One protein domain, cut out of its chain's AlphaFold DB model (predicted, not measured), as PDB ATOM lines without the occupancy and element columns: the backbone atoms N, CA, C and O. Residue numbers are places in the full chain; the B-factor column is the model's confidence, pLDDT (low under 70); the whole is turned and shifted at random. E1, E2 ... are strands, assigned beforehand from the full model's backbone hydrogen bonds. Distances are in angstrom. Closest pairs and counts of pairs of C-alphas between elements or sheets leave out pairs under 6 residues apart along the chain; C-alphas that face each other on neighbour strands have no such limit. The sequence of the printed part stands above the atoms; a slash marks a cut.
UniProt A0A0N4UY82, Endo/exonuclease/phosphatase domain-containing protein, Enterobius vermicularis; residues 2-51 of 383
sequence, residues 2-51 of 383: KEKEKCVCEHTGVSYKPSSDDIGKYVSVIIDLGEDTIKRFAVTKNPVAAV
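Overview. This is residues 2 to 51 of the 383 residues of the protein "Endo/exonuclease/phosphatase domain-containing protein" of Enterobius vermicularis (UniProt A0A0N4UY82). This is a domain with little regular structure: a long stretch with no named element, residues 2 to 27, swings in a wide loop past the E1 side of one slender two-stranded hairpin, E1 and E2, whose tip, residues 33 to 38, sticks out. The printed part has 50 residues, of which 8 are in named strands, E1 then E2, antiparallel; the class is all strand, with no named helix. It is loose, with a radius of gyration of the C-alphas of 12.5 A and spans of 39 by 29 by 17 A.

Arrangement. E1, residues 28 to 31, and E2, residues 40 to 43, form an antiparallel hairpin, their directions at 163 degrees. C-alphas 28 and 43 face each other at 4.3 A. N 29 and O 42 are within hydrogen-bond range at 2.8 A, as are N 40 and O 31 at 3.0 A.

Along the chain. E1 begins at C-alpha 28 (186.359, 147.788, 159.214) and measures 10.0 A. E2 measures 10.6 A and ends at C-alpha 43 (190.231, 145.881, 159.553).

Size, cuts and confidence. The C-alphas farthest apart, of Asp 36 and Val 51, are 39.7 A apart. The printed part has no cut, and the link from E1 to E2 is short. Residues 2 to 7 of the model have pLDDT under 70.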
ATOM      1  N   LYS A   2     193.198 146.328 144.720       37.09
ATOM      2  CA  LYS A   2     192.595 146.088 143.399       37.09
ATOM      3  C   LYS A   2     191.497 145.047 143.593       37.09
ATOM      4  O   LYS A   2     191.723 143.876 143.364       37.09
ATOM      5  N   GLU A   3     190.401 145.527 144.162       42.91
ATOM      6  CA  GLU A   3     189.009 145.079 144.047       42.91
ATOM      7  C   GLU A   3     188.275 145.892 145.113       42.91
ATOM      8  O   GLU A   3     188.531 145.773 146.309       42.91
ATOM      9  N   LYS A   4     187.494 146.880 144.666       45.59
ATOM     10  CA  LYS A   4     186.695 147.731 145.549       45.59
ATOM     11  C   LYS A   4     185.481 146.919 145.993       45.59
ATOM     12  O   LYS A   4     184.392 147.110 145.458       45.59
ATOM     13  N   GLU A   5     185.663 146.020 146.950       59.66
ATOM     14  CA  GLU A   5     184.536 145.598 147.775       59.66
ATOM     15  C   GLU A   5     183.985 146.860 148.453       59.66
ATOM     16  O   GLU A   5     184.725 147.645 149.055       59.66
ATOM     17  N   LYS A   6     182.697 147.140 148.236       63.94
ATOM     18  CA  LYS A   6     182.030 148.317 148.796       63.94
ATOM     19  C   LYS A   6     182.026 148.178 150.320       63.94
ATOM     20  O   LYS A   6     181.236 147.415 150.857       63.94
ATOM     21  N   CYS A   7     182.888 148.921 151.011       66.56
ATOM     22  CA  CYS A   7     182.744 149.127 152.449       66.56
ATOM     23  C   CYS A   7     181.488 149.978 152.678       66.56
ATOM     24  O   CYS A   7     181.441 151.129 152.238       66.56
ATOM     25  N   VAL A   8     180.470 149.405 153.318       73.88
ATOM     26  CA  VAL A   8     179.254 150.112 153.735       73.88
ATOM     27  C   VAL A   8     179.396 150.458 155.217       73.88
ATOM     28  O   VAL A   8     179.875 149.645 156.005       73.88
ATOM     29  N   CYS A   9     179.050 151.692 155.587       75.75
ATOM     30  CA  CYS A   9     178.995 152.089 156.990       75.75
ATOM     31  C   CYS A   9     177.681 151.574 157.586       75.75
ATOM     32  O   CYS A   9     176.631 152.160 157.338       75.75
ATOM     33  N   GLU A  10     177.750 150.474 158.331       78.69
ATOM     34  CA  GLU A  10     176.579 149.818 158.934       78.69
ATOM     35  C   GLU A  10     176.263 150.342 160.349       78.69
ATOM     36  O   GLU A  10     175.165 150.143 160.864       78.69
ATOM     37  N   HIS A  11     177.213 151.014 161.014       85.50
ATOM     38  CA  HIS A  11     177.066 151.411 162.415       85.50
ATOM     39  C   HIS A  11     177.929 152.624 162.798       85.50
ATOM     40  O   HIS A  11     179.013 152.832 162.258       85.50
ATOM     41  N   THR A  12     177.467 153.410 163.774       86.19
ATOM     42  CA  THR A  12     178.244 154.462 164.447       86.19
ATOM     43  C   THR A  12     178.083 154.299 165.954       86.19
ATOM     44  O   THR A  12     176.966 154.344 166.462       86.19
ATOM     45  N   GLY A  13     179.198 154.122 166.654       84.56
ATOM     46  CA  GLY A  13     179.226 153.835 168.082       84.56
ATOM     47  C   GLY A  13     180.617 153.395 168.526       84.56
ATOM     48  O   GLY A  13     181.539 153.292 167.713       84.56
ATOM     49  N   VAL A  14     180.772 153.161 169.826       80.38
ATOM     50  CA  VAL A  14     182.031 152.685 170.424       80.38
ATOM     51  C   VAL A  14     182.175 151.155 170.362       80.38
ATOM     52  O   VAL A  14     183.303 150.661 170.397       80.38
ATOM     53  N   SER A  15     181.077 150.412 170.173       84.62
ATOM     54  CA  SER A  15     181.075 148.968 169.911       84.62
ATOM     55  C   SER A  15     180.190 148.599 168.719       84.62
ATOM     56  O   SER A  15     179.302 149.345 168.331       84.62
ATOM     57  N   TYR A  16     180.442 147.436 168.116       87.62
ATOM     58  CA  TYR A  16     179.611 146.863 167.057       87.62
ATOM     59  C   TYR A  16     179.372 145.388 167.358       87.62
ATOM     60  O   TYR A  16     180.328 144.641 167.583       87.62
ATOM     61  N   LYS A  17     178.106 144.964 167.340       88.31
ATOM     62  CA  LYS A  17     177.716 143.559 167.465       88.31
ATOM     63  C   LYS A  17     177.333 143.031 166.078       88.31
ATOM     64  O   LYS A  17     176.273 143.418 165.588       88.31
ATOM     65  N   PRO A  18     178.146 142.148 165.470       89.69
ATOM     66  CA  PRO A  18     177.812 141.559 164.180       89.69
ATOM     67  C   PRO A  18     176.491 140.786 164.210       89.69
ATOM     68  O   PRO A  18     176.141 140.157 165.216       89.69
ATOM     69  N   SER A  19     175.787 140.821 163.086       89.12
ATOM     70  CA  SER A  19     174.572 140.058 162.811       89.12
ATOM     71  C   SER A  19     174.871 138.788 162.002       89.12
ATOM     72  O   SER A  19     175.999 138.565 161.557       89.12
ATOM     73  N   SER A  20     173.852 137.953 161.775       89.00
ATOM     74  CA  SER A  20     173.951 136.804 160.862       89.00
ATOM     75  C   SER A  20     174.352 137.213 159.445       89.00
ATOM     76  O   SER A  20     175.077 136.480 158.777       89.00
ATOM     77  N   ASP A  21     173.939 138.403 159.006       90.12
ATOM     78  CA  ASP A  21     174.225 138.907 157.664       90.12
ATOM     79  C   ASP A  21     175.696 139.302 157.503       90.12
ATOM     80  O   ASP A  21     176.164 139.500 156.380       90.12
ATOM     81  N   ASP A  22     176.444 139.419 158.602       91.25
ATOM     82  CA  ASP A  22     177.863 139.766 158.589       91.25
ATOM     83  C   ASP A  22     178.785 138.558 158.478       91.25
ATOM     84  O   ASP A  22     179.982 138.731 158.252       91.25
ATOM     85  N   ILE A  23     178.259 137.339 158.616       92.50
ATOM     86  CA  ILE A  23     179.058 136.112 158.573       92.50
ATOM     87  C   ILE A  23     179.836 136.039 157.252       92.50
ATOM     88  O   ILE A  23     179.294 136.230 156.164       92.50
ATOM     89  N   GLY A  24     181.141 135.777 157.352       92.81
ATOM     90  CA  GLY A  24     182.060 135.754 156.214       92.81
ATOM     91  C   GLY A  24     182.579 137.128 155.777       92.81
ATOM     92  O   GLY A  24     183.521 137.183 154.987       92.81
ATOM     93  N   LYS A  25     182.046 138.237 156.310       92.06
ATOM     94  CA  LYS A  25     182.521 139.598 156.018       92.06
ATOM     95  C   LYS A  25     183.619 140.032 156.987       92.06
ATOM     96  O   LYS A  25     183.646 139.637 158.152       92.06
ATOM     97  N   TYR A  26     184.513 140.897 156.519       92.00
ATOM     98  CA  TYR A  26     185.483 141.591 157.366       92.00
ATOM     99  C   TYR A  26     184.872 142.871 157.935       92.00
ATOM    100  O   TYR A  26     184.193 143.606 157.219       92.00
ATOM    101  N   VAL A  27     185.157 143.177 159.202       91.00
ATOM    102  CA  VAL A  27     184.698 144.423 159.828       91.00
ATOM    103  C   VAL A  27     185.811 145.453 159.744       91.00
ATOM    104  O   VAL A  27     186.953 145.190 160.123       91.00
ATOM    105  N   SER A  28     185.466 146.637 159.252       91.25
ATOM    106  CA  SER A  28     186.359 147.788 159.214       91.25
ATOM    107  C   SER A  28     185.898 148.842 160.211       91.25
ATOM    108  O   SER A  28     184.723 149.193 160.237       91.25
ATOM    109  N   VAL A  29     186.824 149.372 161.004       90.25
ATOM    110  CA  VAL A  29     186.571 150.442 161.973       90.25
ATOM    111  C   VAL A  29     187.318 151.689 161.526       90.25
ATOM    112  O   VAL A  29     188.532 151.652 161.310       90.25
ATOM    113  N   ILE A  30     186.589 152.797 161.411       90.06
ATOM    114  CA  ILE A  30     187.149 154.134 161.212       90.06
ATOM    115  C   ILE A  30     187.025 154.880 162.536       90.06
ATOM    116  O   ILE A  30     185.933 155.003 163.081       90.06
ATOM    117  N   ILE A  31     188.147 155.379 163.044       88.31
ATOM    118  CA  ILE A  31     188.193 156.242 164.223       88.31
ATOM    119  C   ILE A  31     188.417 157.664 163.723       88.31
ATOM    120  O   ILE A  31     189.493 157.983 163.207       88.31
ATOM    121  N   ASP A  32     187.391 158.494 163.871       87.38
ATOM    122  CA  ASP A  32     187.397 159.913 163.535       87.38
ATOM    123  C   ASP A  32     187.348 160.726 164.835       87.38
ATOM    124  O   ASP A  32     186.373 160.638 165.579       87.38
ATOM    125  N   LEU A  33     188.426 161.451 165.147       85.94
ATOM    126  CA  LEU A  33     188.551 162.240 166.379       85.94
ATOM    127  C   LEU A  33     188.319 163.744 166.134       85.94
ATOM    128  O   LEU A  33     188.602 164.549 167.019       85.94
ATOM    129  N   GLY A  34     187.811 164.126 164.956       87.00
ATOM    130  CA  GLY A  34     187.517 165.511 164.583       87.00
ATOM    131  C   GLY A  34     188.399 166.050 163.454       87.00
ATOM    132  O   GLY A  34     189.357 165.401 163.025       87.00
ATOM    133  N   GLU A  35     188.060 167.255 162.983       84.50
ATOM    134  CA  GLU A  35     188.589 167.873 161.751       84.50
ATOM    135  C   GLU A  35     190.119 168.021 161.730       84.50
ATOM    136  O   GLU A  35     190.735 167.858 160.679       84.50
ATOM    137  N   ASP A  36     190.742 168.219 162.895       89.12
ATOM    138  CA  ASP A  36     192.192 168.409 163.035       89.12
ATOM    139  C   ASP A  36     192.968 167.105 163.301       89.12
ATOM    140  O   ASP A  36     194.140 167.126 163.689       89.12
ATOM    141  N   THR A  37     192.329 165.941 163.128       85.81
ATOM    142  CA  THR A  37     192.930 164.643 163.461       85.81
ATOM    143  C   THR A  37     193.042 163.710 162.262       85.81
ATOM    144  O   THR A  37     192.202 163.668 161.364       85.81
ATOM    145  N   ILE A  38     194.106 162.903 162.248       86.81
ATOM    146  CA  ILE A  38     194.253 161.843 161.250       86.81
ATOM    147  C   ILE A  38     193.245 160.744 161.576       86.81
ATOM    148  O   ILE A  38     193.386 160.053 162.592       86.81
ATOM    149  N   LYS A  39     192.279 160.537 160.675       87.75
ATOM    150  CA  LYS A  39     191.362 159.396 160.747       87.75
ATOM    151  C   LYS A  39     192.166 158.103 160.720       87.75
ATOM    152  O   LYS A  39     192.973 157.874 159.816       87.75
ATOM    153  N   ARG A  40     191.955 157.252 161.721       88.88
ATOM    154  CA  ARG A  40     192.581 155.927 161.777       88.88
ATOM    155  C   ARG A  40     191.619 154.892 161.233       88.88
ATOM    156  O   ARG A  40     190.411 155.008 161.394       88.88
ATOM    157  N   PHE A  41     192.176 153.867 160.612       88.56
ATOM    158  CA  PHE A  41     191.422 152.772 160.032       88.56
ATOM    159  C   PHE A  41     192.049 151.447 160.454       88.56
ATOM    160  O   PHE A  41     193.274 151.307 160.445       88.56
ATOM    161  N   ALA A  42     191.212 150.483 160.817       89.69
ATOM    162  CA  ALA A  42     191.618 149.113 161.094       89.69
ATOM    163  C   ALA A  42     190.599 148.139 160.497       89.69
ATOM    164  O   ALA A  42     189.404 148.411 160.516       89.69
ATOM    165  N   VAL A  43     191.074 146.995 160.009       90.25
ATOM    166  CA  VAL A  43     190.231 145.881 159.553       90.25
ATOM    167  C   VAL A  43     190.474 144.697 160.470       90.25
ATOM    168  O   VAL A  43     191.604 144.481 160.920       90.25
ATOM    169  N   THR A  44     189.432 143.925 160.759       90.31
ATOM    170  CA  THR A  44     189.587 142.661 161.473       90.31
ATOM    171  C   THR A  44     190.533 141.731 160.716       90.31
ATOM    172  O   THR A  44     190.580 141.702 159.490       90.31
ATOM    173  N   LYS A  45     191.316 140.945 161.461       89.19
ATOM    174  CA  LYS A  45     192.237 139.969 160.860       89.19
ATOM    175  C   LYS A  45     191.491 138.812 160.187       89.19
ATOM    176  O   LYS A  45     191.953 138.289 159.180       89.19
ATOM    177  N   ASN A  46     190.361 138.425 160.770       90.19
ATOM    178  CA  ASN A  46     189.513 137.331 160.320       90.19
ATOM    179  C   ASN A  46     188.111 137.879 160.006       90.19
ATOM    180  O   ASN A  46     187.722 138.896 160.601       90.19
ATOM    181  N   PRO A  47     187.360 137.225 159.106       92.12
ATOM    182  CA  PRO A  47     185.956 137.545 158.907       92.12
ATOM    183  C   PRO A  47     185.131 137.190 160.151       92.12
ATOM    184  O   PRO A  47     185.569 136.411 161.003       92.12
ATOM    185  N   VAL A  48     183.929 137.754 160.248       91.50
ATOM    186  CA  VAL A  48     182.937 137.364 161.255       91.50
ATOM    187  C   VAL A  48     182.626 135.880 161.083       91.50
ATOM    188  O   VAL A  48     182.260 135.428 159.996       91.50
ATOM    189  N   ALA A  49     182.791 135.123 162.163       89.81
ATOM    190  CA  ALA A  49     182.453 133.710 162.219       89.81
ATOM    191  C   ALA A  49     181.039 133.522 162.778       89.81
ATOM    192  O   ALA A  49     180.574 134.323 163.591       89.81
ATOM    193  N   ALA A  50     180.379 132.440 162.368       85.75
ATOM    194  CA  ALA A  50     179.152 132.004 163.014       85.75
ATOM    195  C   ALA A  50     179.436 131.600 164.472       85.75
ATOM    196  O   ALA A  50     180.472 131.005 164.779       85.75
ATOM    197  N   VAL A  51     178.503 131.924 165.365       78.69
ATOM    198  CA  VAL A  51     178.425 131.317 166.703       78.69
ATOM    199  C   VAL A  51     178.007 129.849 166.515       78.69
ATOM    200  O   VAL A  51     177.327 129.568 165.524       78.69
TER     201      VAL A  51